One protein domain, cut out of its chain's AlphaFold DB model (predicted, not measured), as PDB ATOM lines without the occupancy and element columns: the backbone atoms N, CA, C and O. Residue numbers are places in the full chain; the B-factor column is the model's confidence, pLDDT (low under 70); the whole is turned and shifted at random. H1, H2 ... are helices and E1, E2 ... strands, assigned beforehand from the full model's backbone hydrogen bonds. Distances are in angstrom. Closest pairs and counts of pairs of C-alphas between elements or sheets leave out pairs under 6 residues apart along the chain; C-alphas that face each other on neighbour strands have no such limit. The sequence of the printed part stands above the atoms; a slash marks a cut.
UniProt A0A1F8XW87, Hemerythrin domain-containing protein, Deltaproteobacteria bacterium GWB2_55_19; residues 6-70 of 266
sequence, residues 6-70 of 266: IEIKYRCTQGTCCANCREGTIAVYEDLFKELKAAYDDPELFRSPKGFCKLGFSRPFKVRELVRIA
ATOM      1  N   ILE A   6      46.033  21.431  30.876       92.88
ATOM      2  CA  ILE A   6      45.744  21.408  29.448       92.88
ATOM      3  C   ILE A   6      44.524  20.535  29.199       92.88
ATOM      4  O   ILE A   6      44.364  19.479  29.812       92.88
ATOM      5  N   GLU A   7      43.679  20.977  28.285       94.88
ATOM      6  CA  GLU A   7      42.567  20.207  27.763       94.88
ATOM      7  C   GLU A   7      42.944  19.638  26.400       94.88
ATOM      8  O   GLU A   7      43.478  20.331  25.531       94.88
ATOM      9  N   ILE A   8      42.693  18.346  26.231       94.50
ATOM     10  CA  ILE A   8      43.082  17.581  25.058       94.50
ATOM     11  C   ILE A   8      41.821  16.952  24.481       94.50
ATOM     12  O   ILE A   8      41.258  16.029  25.074       94.50
ATOM     13  N   LYS A   9      41.411  17.386  23.287       94.75
ATOM     14  CA  LYS A   9      40.487  16.587  22.480       94.75
ATOM     15  C   LYS A   9      41.272  15.447  21.865       94.75
ATOM     16  O   LYS A   9      42.299  15.670  21.222       94.75
ATOM     17  N   TYR A  10      40.804  14.226  22.055       94.38
ATOM     18  CA  TYR A  10      41.507  13.026  21.637       94.38
ATOM     19  C   TYR A  10      40.633  12.133  20.755       94.38
ATOM     20  O   TYR A  10      39.405  12.190  20.793       94.38
ATOM     21  N   ARG A  11      41.285  11.263  19.980       93.44
ATOM     22  CA  ARG A  11      40.673  10.121  19.295       93.44
ATOM     23  C   ARG A  11      41.375   8.828  19.717       93.44
ATOM     24  O   ARG A  11      42.591   8.719  19.593       93.44
ATOM     25  N   CYS A  12      40.624   7.831  20.172       93.25
ATOM     26  CA  CYS A  12      41.140   6.486  20.418       93.25
ATOM     27  C   CYS A  12      41.600   5.852  19.095       93.25
ATOM     28  O   CYS A  12      40.852   5.840  18.116       93.25
ATOM     29  N   THR A  13      42.825   5.319  19.044       92.62
ATOM     30  CA  THR A  13      43.376   4.723  17.810       92.62
ATOM     31  C   THR A  13      42.969   3.264  17.604       92.62
ATOM     32  O   THR A  13      43.231   2.690  16.548       92.62
ATOM     33  N   GLN A  14      42.301   2.646  18.582       87.44
ATOM     34  CA  GLN A  14      41.862   1.261  18.475       87.44
ATOM     35  C   GLN A  14      40.687   1.149  17.492       87.44
ATOM     36  O   GLN A  14      39.544   1.459  17.832       87.44
ATOM     37  N   GLY A  15      40.964   0.663  16.278       80.44
ATOM     38  CA  GLY A  15      39.970   0.534  15.203       80.44
ATOM     39  C   GLY A  15      38.755  -0.333  15.561       80.44
ATOM     40  O   GLY A  15      37.663  -0.106  15.051       80.44
ATOM     41  N   THR A  16      38.920  -1.271  16.495       79.25
ATOM     42  CA  THR A  16      37.870  -2.175  16.991       79.25
ATOM     43  C   THR A  16      37.353  -1.793  18.380       79.25
ATOM     44  O   THR A  16      36.887  -2.653  19.123       79.25
ATOM     45  N   CYS A  17      37.453  -0.520  18.782       75.94
ATOM     46  CA  CYS A  17      36.954  -0.092  20.088       75.94
ATOM     47  C   CYS A  17      35.439  -0.355  20.212       75.94
ATOM     48  O   CYS A  17      34.628   0.364  19.625       75.94
ATOM     49  N   CYS A  18      35.075  -1.383  20.982       70.25
ATOM     50  CA  CYS A  18      33.693  -1.776  21.267       70.25
ATOM     51  C   CYS A  18      33.031  -0.902  22.341       70.25
ATOM     52  O   CYS A  18      31.812  -0.871  22.435       70.25
ATOM     53  N   ALA A  19      33.821  -0.149  23.113       66.56
ATOM     54  CA  ALA A  19      33.331   0.689  24.207       66.56
ATOM     55  C   ALA A  19      32.876   2.098  23.767       66.56
ATOM     56  O   ALA A  19      32.637   2.962  24.606       66.56
ATOM     57  N   ASN A  20      32.816   2.354  22.456       60.84
ATOM     58  CA  ASN A  20      32.381   3.609  21.833       60.84
ATOM     59  C   ASN A  20      33.086   4.900  22.321       60.84
ATOM     60  O   ASN A  20      32.636   6.001  22.030       60.84
ATOM     61  N   CYS A  21      34.240   4.803  22.995       72.75
ATOM     62  CA  CYS A  21      35.036   5.951  23.456       72.75
ATOM     63  C   CYS A  21      35.943   6.534  22.355       72.75
ATOM     64  O   CYS A  21      37.093   6.910  22.603       72.75
ATOM     65  N   ARG A  22      35.456   6.543  21.108       83.38
ATOM     66  CA  ARG A  22      36.273   6.839  19.922       83.38
ATOM     67  C   ARG A  22      36.858   8.241  19.952       83.38
ATOM     68  O   ARG A  22      37.984   8.401  19.503       83.38
ATOM     69  N   GLU A  23      36.136   9.214  20.490       90.25
ATOM     70  CA  GLU A  23      36.592  10.592  20.665       90.25
ATOM     71  C   GLU A  23      36.119  11.125  22.016       90.25
ATOM     72  O   GLU A  23      35.175  10.594  22.601       90.25
ATOM     73  N   GLY A  24      36.800  12.142  22.530       88.56
ATOM     74  CA  GLY A  24      36.422  12.798  23.774       88.56
ATOM     75  C   GLY A  24      37.390  13.908  24.146       88.56
ATOM     76  O   GLY A  24      38.326  14.207  23.403       88.56
ATOM     77  N   THR A  25      37.170  14.485  25.321       90.56
ATOM     78  CA  THR A  25      37.999  15.546  25.885       90.56
ATOM     79  C   THR A  25      38.548  15.089  27.230       90.56
ATOM     80  O   THR A  25      37.849  14.423  27.993       90.56
ATOM     81  N   ILE A  26      39.810  15.401  27.510       90.75
ATOM     82  CA  ILE A  26      40.430  15.123  28.803       90.75
ATOM     83  C   ILE A  26      41.254  16.318  29.272       90.75
ATOM     84  O   ILE A  26      42.060  16.850  28.513       90.75
ATOM     85  N   ALA A  27      41.072  16.710  30.531       91.38
ATOM     86  CA  ALA A  27      41.901  17.706  31.191       91.38
ATOM     87  C   ALA A  27      42.973  17.011  32.041       91.38
ATOM     88  O   ALA A  27      42.665  16.155  32.872       91.38
ATOM     89  N   VAL A  28      44.239  17.364  31.831       91.25
ATOM     90  CA  VAL A  28      45.383  16.838  32.590       91.25
ATOM     91  C   VAL A  28      46.383  17.951  32.878       91.25
ATOM     92  O   VAL A  28      46.411  18.971  32.194       91.25
ATOM     93  N   TYR A  29      47.240  17.761  33.878       91.50
ATOM     94  CA  TYR A  29      48.381  18.653  34.081       91.50
ATOM     95  C   TYR A  29      49.418  18.475  32.972       91.50
ATOM     96  O   TYR A  29      49.629  17.367  32.473       91.50
ATOM     97  N   GLU A  30      50.096  19.562  32.606       91.69
ATOM     98  CA  GLU A  30      51.080  19.558  31.521       91.69
ATOM     99  C   GLU A  30      52.238  18.577  31.784       91.69
ATOM    100  O   GLU A  30      52.708  17.922  30.854       91.69
ATOM    101  N   ASP A  31      52.668  18.422  33.039       92.56
ATOM    102  CA  ASP A  31      53.723  17.468  33.406       92.56
ATOM    103  C   ASP A  31      53.262  16.016  33.211       92.56
ATOM    104  O   ASP A  31      53.954  15.238  32.556       92.56
ATOM    105  N   LEU A  32      52.046  15.684  33.663       91.62
ATOM    106  CA  LEU A  32      51.450  14.368  33.421       91.62
ATOM    107  C   LEU A  32      51.291  14.109  31.918       91.62
ATOM    108  O   LEU A  32      51.584  13.019  31.438       91.62
ATOM    109  N   PHE A  33      50.870  15.103  31.137       94.44
ATOM    110  CA  PHE A  33      50.775  14.935  29.691       94.44
ATOM    111  C   PHE A  33      52.127  14.656  29.035       94.44
ATOM    112  O   PHE A  33      52.200  13.801  28.154       94.44
ATOM    113  N   LYS A  34      53.202  15.330  29.465       94.38
ATOM    114  CA  LYS A  34      54.560  15.048  28.976       94.38
ATOM    115  C   LYS A  34      54.961  13.602  29.266       94.38
ATOM    116  O   LYS A  34      55.473  12.941  28.367       94.38
ATOM    117  N   GLU A  35      54.673  13.097  30.464       94.88
ATOM    118  CA  GLU A  35      54.917  11.692  30.821       94.88
ATOM    119  C   GLU A  35      54.115  10.727  29.937       94.88
ATOM    120  O   GLU A  35      54.656   9.759  29.405       94.88
ATOM    121  N   LEU A  36      52.827  11.008  29.724       95.06
ATOM    122  CA  LEU A  36      51.959  10.181  28.884       95.06
ATOM    123  C   LEU A  36      52.380  10.198  27.411       95.06
ATOM    124  O   LEU A  36      52.238   9.189  26.716       95.06
ATOM    125  N   LYS A  37      52.886  11.335  26.931       95.94
ATOM    126  CA  LYS A  37      53.385  11.513  25.567       95.94
ATOM    127  C   LYS A  37      54.726  10.813  25.352       95.94
ATOM    128  O   LYS A  37      54.918  10.210  24.306       95.94
ATOM    129  N   ALA A  38      55.604  10.803  26.356       95.44
ATOM    130  CA  ALA A  38      56.915  10.149  26.297       95.44
ATOM    131  C   ALA A  38      56.851   8.628  26.048       95.44
ATOM    132  O   ALA A  38      57.865   8.011  25.742       95.44
ATOM    133  N   ALA A  39      55.668   8.015  26.160       93.56
ATOM    134  CA  ALA A  39      55.451   6.614  25.819       93.56
ATOM    135  C   ALA A  39      55.486   6.319  24.303       93.56
ATOM    136  O   ALA A  39      55.464   5.142  23.935       93.56
ATOM    137  N   TYR A  40      55.491   7.342  23.438       94.25
ATOM    138  CA  TYR A  40      55.452   7.199  21.981       94.25
ATOM    139  C   TYR A  40      56.415   8.173  21.290       94.25
ATOM    140  O   TYR A  40      56.553   9.319  21.708       94.25
ATOM    141  N   ASP A  41      57.019   7.733  20.182       93.00
ATOM    142  CA  ASP A  41      57.839   8.597  19.318       93.00
ATOM    143  C   ASP A  41      56.983   9.512  18.420       93.00
ATOM    144  O   ASP A  41      57.439  10.559  17.962       93.00
ATOM    145  N   ASP A  42      55.728   9.124  18.160       94.12
ATOM    146  CA  ASP A  42      54.783   9.902  17.356       94.12
ATOM    147  C   ASP A  42      54.283  11.126  18.153       94.12
ATOM    148  O   ASP A  42      53.632  10.962  19.192       94.12
ATOM    149  N   PRO A  43      54.526  12.364  17.677       90.88
ATOM    150  CA  PRO A  43      54.147  13.578  18.390       90.88
ATOM    151  C   PRO A  43      52.632  13.791  18.489       90.88
ATOM    152  O   PRO A  43      52.203  14.632  19.287       90.88
ATOM    153  N   GLU A  44      51.827  13.081  17.698       94.75
ATOM    154  CA  GLU A  44      50.368  13.128  17.750       94.75
ATOM    155  C   GLU A  44      49.782  12.096  18.720       94.75
ATOM    156  O   GLU A  44      48.582  12.150  18.989       94.75
ATOM    157  N   LEU A  45      50.585  11.174  19.262       96.38
ATOM    158  CA  LEU A  45      50.119  10.131  20.172       96.38
ATOM    159  C   LEU A  45      50.485  10.416  21.629       96.38
ATOM    160  O   LEU A  45      51.512  11.004  21.950       96.38
ATOM    161  N   PHE A  46      49.627   9.953  22.532       96.44
ATOM    162  CA  PHE A  46      49.906   9.896  23.961       96.44
ATOM    163  C   PHE A  46      49.194   8.703  24.594       96.44
ATOM    164  O   PHE A  46      48.222   8.163  24.058       96.44
ATOM    165  N   ARG A  47      49.687   8.261  25.749       95.56
ATOM    166  CA  ARG A  47      49.066   7.181  26.514       95.56
ATOM    167  C   ARG A  47      47.836   7.726  27.241       95.56
ATOM    168  O   ARG A  47      47.922   8.742  27.919       95.56
ATOM    169  N   SER A  48      46.695   7.049  27.154       92.69
ATOM    170  CA  SER A  48      45.532   7.409  27.966       92.69
ATOM    171  C   SER A  48      45.875   7.243  29.453       92.69
ATOM    172  O   SER A  48      46.494   6.227  29.816       92.69
ATOM    173  N   PRO A  49      45.443   8.163  30.334       91.12
ATOM    174  CA  PRO A  49      45.613   7.978  31.769       91.12
ATOM    175  C   PRO A  49      45.020   6.654  32.245       91.12
ATOM    176  O   PRO A  49      44.111   6.088  31.622       91.12
ATOM    177  N   LYS A  50      45.562   6.138  33.347       84.31
ATOM    178  CA  LYS A  50      45.099   4.881  33.940       84.31
ATOM    179  C   LYS A  50      43.610   5.003  34.291       84.31
ATOM    180  O   LYS A  50      43.195   6.005  34.859       84.31
ATOM    181  N   GLY A  51      42.811   4.007  33.905       79.44
ATOM    182  CA  GLY A  51      41.361   3.989  34.139       79.44
ATOM    183  C   GLY A  51      40.524   4.868  33.201       79.44
ATOM    184  O   GLY A  51      39.304   4.785  33.228       79.44
ATOM    185  N   PHE A  52      41.141   5.672  32.328       82.31
ATOM    186  CA  PHE A  52      40.382   6.562  31.445       82.31
ATOM    187  C   PHE A  52      39.749   5.828  30.247       82.31
ATOM    188  O   PHE A  52      38.681   6.191  29.750       82.31
ATOM    189  N   CYS A  53      40.396   4.761  29.771       83.50
ATOM    190  CA  CYS A  53      39.790   3.867  28.792       83.50
ATOM    191  C   CYS A  53      38.701   3.026  29.471       83.50
ATOM    192  O   CYS A  53      38.979   2.377  30.475       83.50
ATOM    193  N   LYS A  54      37.505   2.941  28.867       77.88
ATOM    194  CA  LYS A  54      36.397   2.086  29.342       77.88
ATOM    195  C   LYS A  54      36.758   0.592  29.440       77.88
ATOM    196  O   LYS A  54      36.044  -0.165  30.074       77.88
ATOM    197  N   LEU A  55      37.863   0.161  28.827       78.62
ATOM    198  CA  LEU A  55      38.376  -1.206  28.943       78.62
ATOM    199  C   LEU A  55      39.391  -1.384  30.097       78.62
ATOM    200  O   LEU A  55      40.009  -2.434  30.215       78.62
ATOM    201  N   GLY A  56      39.615  -0.355  30.923       75.25
ATOM    202  CA  GLY A  56      40.425  -0.415  32.149       75.25
ATOM    203  C   GLY A  56      41.943  -0.278  31.969       75.25
ATOM    204  O   GLY A  56      42.649   0.038  32.924       75.25
ATOM    205  N   PHE A  57      42.473  -0.447  30.757       82.25
ATOM    206  CA  PHE A  57      43.913  -0.344  30.473       82.25
ATOM    207  C   PHE A  57      44.284   0.925  29.697       82.25
ATOM    208  O   PHE A  57      43.495   1.473  28.927       82.25
ATOM    209  N   SER A  58      45.529   1.379  29.856       88.38
ATOM    210  CA  SER A  58      46.069   2.491  29.075       88.38
ATOM    211  C   SER A  58      46.172   2.148  27.584       88.38
ATOM    212  O   SER A  58      46.709   1.102  27.211       88.38
ATOM    213  N   ARG A  59      45.689   3.046  26.719       91.19
ATOM    214  CA  ARG A  59      45.710   2.902  25.254       91.19
ATOM    215  C   ARG A  59      46.333   4.116  24.563       91.19
ATOM    216  O   ARG A  59      46.299   5.205  25.124       91.19
ATOM    217  N   PRO A  60      46.875   3.951  23.344       94.50
ATOM    218  CA  PRO A  60      47.297   5.077  22.521       94.50
ATOM    219  C   PRO A  60      46.091   5.920  22.096       94.50
ATOM    220  O   PRO A  60      45.161   5.427  21.450       94.50
ATOM    221  N   PHE A  61      46.121   7.200  22.440       95.62
ATOM    222  CA  PHE A  61      45.187   8.221  21.987       95.62
ATOM    223  C   PHE A  61      45.902   9.186  21.050       95.62
ATOM    224  O   PHE A  61      47.058   9.531  21.272       95.62
ATOM    225  N   LYS A  62      45.199   9.627  20.009       96.38
ATOM    226  CA  LYS A  62      45.660  10.649  19.077       96.38
ATOM    227  C   LYS A  62      45.130  12.013  19.494       96.38
ATOM    228  O   LYS A  62      43.919  12.170  19.640       96.38
ATOM    229  N   VAL A  63      46.011  12.991  19.655       96.00
ATOM    230  CA  VAL A  63      45.651  14.386  19.924       96.00
ATOM    231  C   VAL A  63      44.960  14.972  18.693       96.00
ATOM    232  O   VAL A  63      45.440  14.838  17.568       96.00
ATOM    233  N   ARG A  64      43.806  15.603  18.901       95.81
ATOM    234  CA  ARG A  64      43.061  16.355  17.881       95.81
ATOM    235  C   ARG A  64      43.183  17.849  18.092       95.81
ATOM    236  O   ARG A  64      43.404  18.583  17.139       95.81
ATOM    237  N   GLU A  65      43.053  18.270  19.337       94.38
ATOM    238  CA  GLU A  65      43.145  19.662  19.741       94.38
ATOM    239  C   GLU A  65      43.767  19.711  21.133       94.38
ATOM    240  O   GLU A  65      43.515  18.824  21.951       94.38
ATOM    241  N   LEU A  66      44.596  20.721  21.383       92.69
ATOM    242  CA  LEU A  66      45.227  20.950  22.675       92.69
ATOM    243  C   LEU A  66      45.059  22.421  23.037       92.69
ATOM    244  O   LEU A  66      45.568  23.298  22.337       92.69
ATOM    245  N   VAL A  67      44.375  22.673  24.146       93.06
ATOM    246  CA  VAL A  67      44.112  24.011  24.671       93.06
ATOM    247  C   VAL A  67      44.767  24.120  26.041       93.06
ATOM    248  O   VAL A  67      44.532  23.301  26.926       93.06
ATOM    249  N   ARG A  68      45.628  25.123  26.229       89.50
ATOM    250  CA  ARG A  68      46.170  25.436  27.556       89.50
ATOM    251  C   ARG A  68      45.113  26.195  28.338       89.50
ATOM    252  O   ARG A  68      44.684  27.257  27.893       89.50
ATOM    253  N   ILE A  69      44.737  25.668  29.493       82.62
ATOM    254  CA  ILE A  69      43.814  26.331  30.403       82.62
ATOM    255  C   ILE A  69      44.679  26.999  31.471       82.62
ATOM    256  O   ILE A  69      45.572  26.369  32.048       82.62
ATOM    257  N   ALA A  70      44.476  28.300  31.692       68.19
ATOM    258  CA  ALA A  70      45.115  28.969  32.820       68.19
ATOM    259  C   ALA A  70      44.776  28.183  34.098       68.19
ATOM    260  O   ALA A  70      43.654  27.684  34.192       68.19
TER     261      ALA A  70
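AT A GLANCE: This is residues 6 to 70 of the 266 residues of the protein "Hemerythrin domain-containing protein" of Deltaproteobacteria bacterium GWB2_55_19 (UniProt A0A1F8XW87). Picture a four-stranded antiparallel sheet, strongly twisted and curled, with one short helix, H1, packed on it, mainly at the short edge strand E3. The longest strand, E4, bends sharply, one part of it pairing with E3 and most of its length with E1; the loop between E1 and E2 lies at one end of the long axis and residue 70 at the other. You have 65 residues here, with four named strands and one named helix, in the order E1, E2, H1, E3, E4; the sheet runs E2, E1, E4, E3, and the class is mixed, helices and strands. The whole is compact, with a radius of gyration of the C-alphas of 11.1 A, yet elongated, spanning 34 by 22 by 19 A.

IN THESE COORDINATES: Find C-alpha 6 at (45.744, 21.408, 29.448); there E1 begins, residues 6 to 12, 18.0 A from first to last C-alpha. Next look for E2, residues 23 to 29, 19.6 A long. H1, residues 30 to 37, follows at once, from C-alpha 30 at (51.080, 19.558, 31.521), and is 10.3 A long. E3 is short, residues 45 to 47, 7.1 A. E4, residues 60 to 69, runs 22.9 A and ends with C-alpha 69 at (43.814, 26.331, 30.403).

HOW THE PARTS SIT: Begin with the sheet, where E1 and E4 are inner strands and E2 and E3 edge strands. E2 and E1 form a hairpin, antiparallel at 145 degrees; look at N 8 and O 26, 2.8 A apart, within hydrogen-bond range. E1 and E4 are antiparallel at 158 degrees, with N 9 and O 65 within range at 2.9 A. E4 bends by 75 degrees at residue 64. Before that bend, E4 and E3, also an antiparallel hairpin, have N 61 and O 46 within range at 2.8 A. E3 is apart from E1 and from E2. H1 is on the sheet, with 27 pairs of C-alphas within 10 A. Its closest C-alphas to E3 are those of Lys 37 and Phe 46, 4.2 A apart. H1 and E4 are near each other, with 7 pairs of C-alphas within 10 A. In H1 each O i to N i+4 pair is within hydrogen-bond range.

THE WHOLE: The C-alphas farthest apart are those of Thr 16 and Ala 70, 35.7 A, while the first and last printed C-alphas, 6 and 70, are 8.3 A apart. The printed part has no cut. The link from E3 to E4, residues 48 to 59, is long, and the link from E2 to H1 is tight. The mean pLDDT of the printed part is 88.7; look for values under 70 at residues 19, 20 and 70.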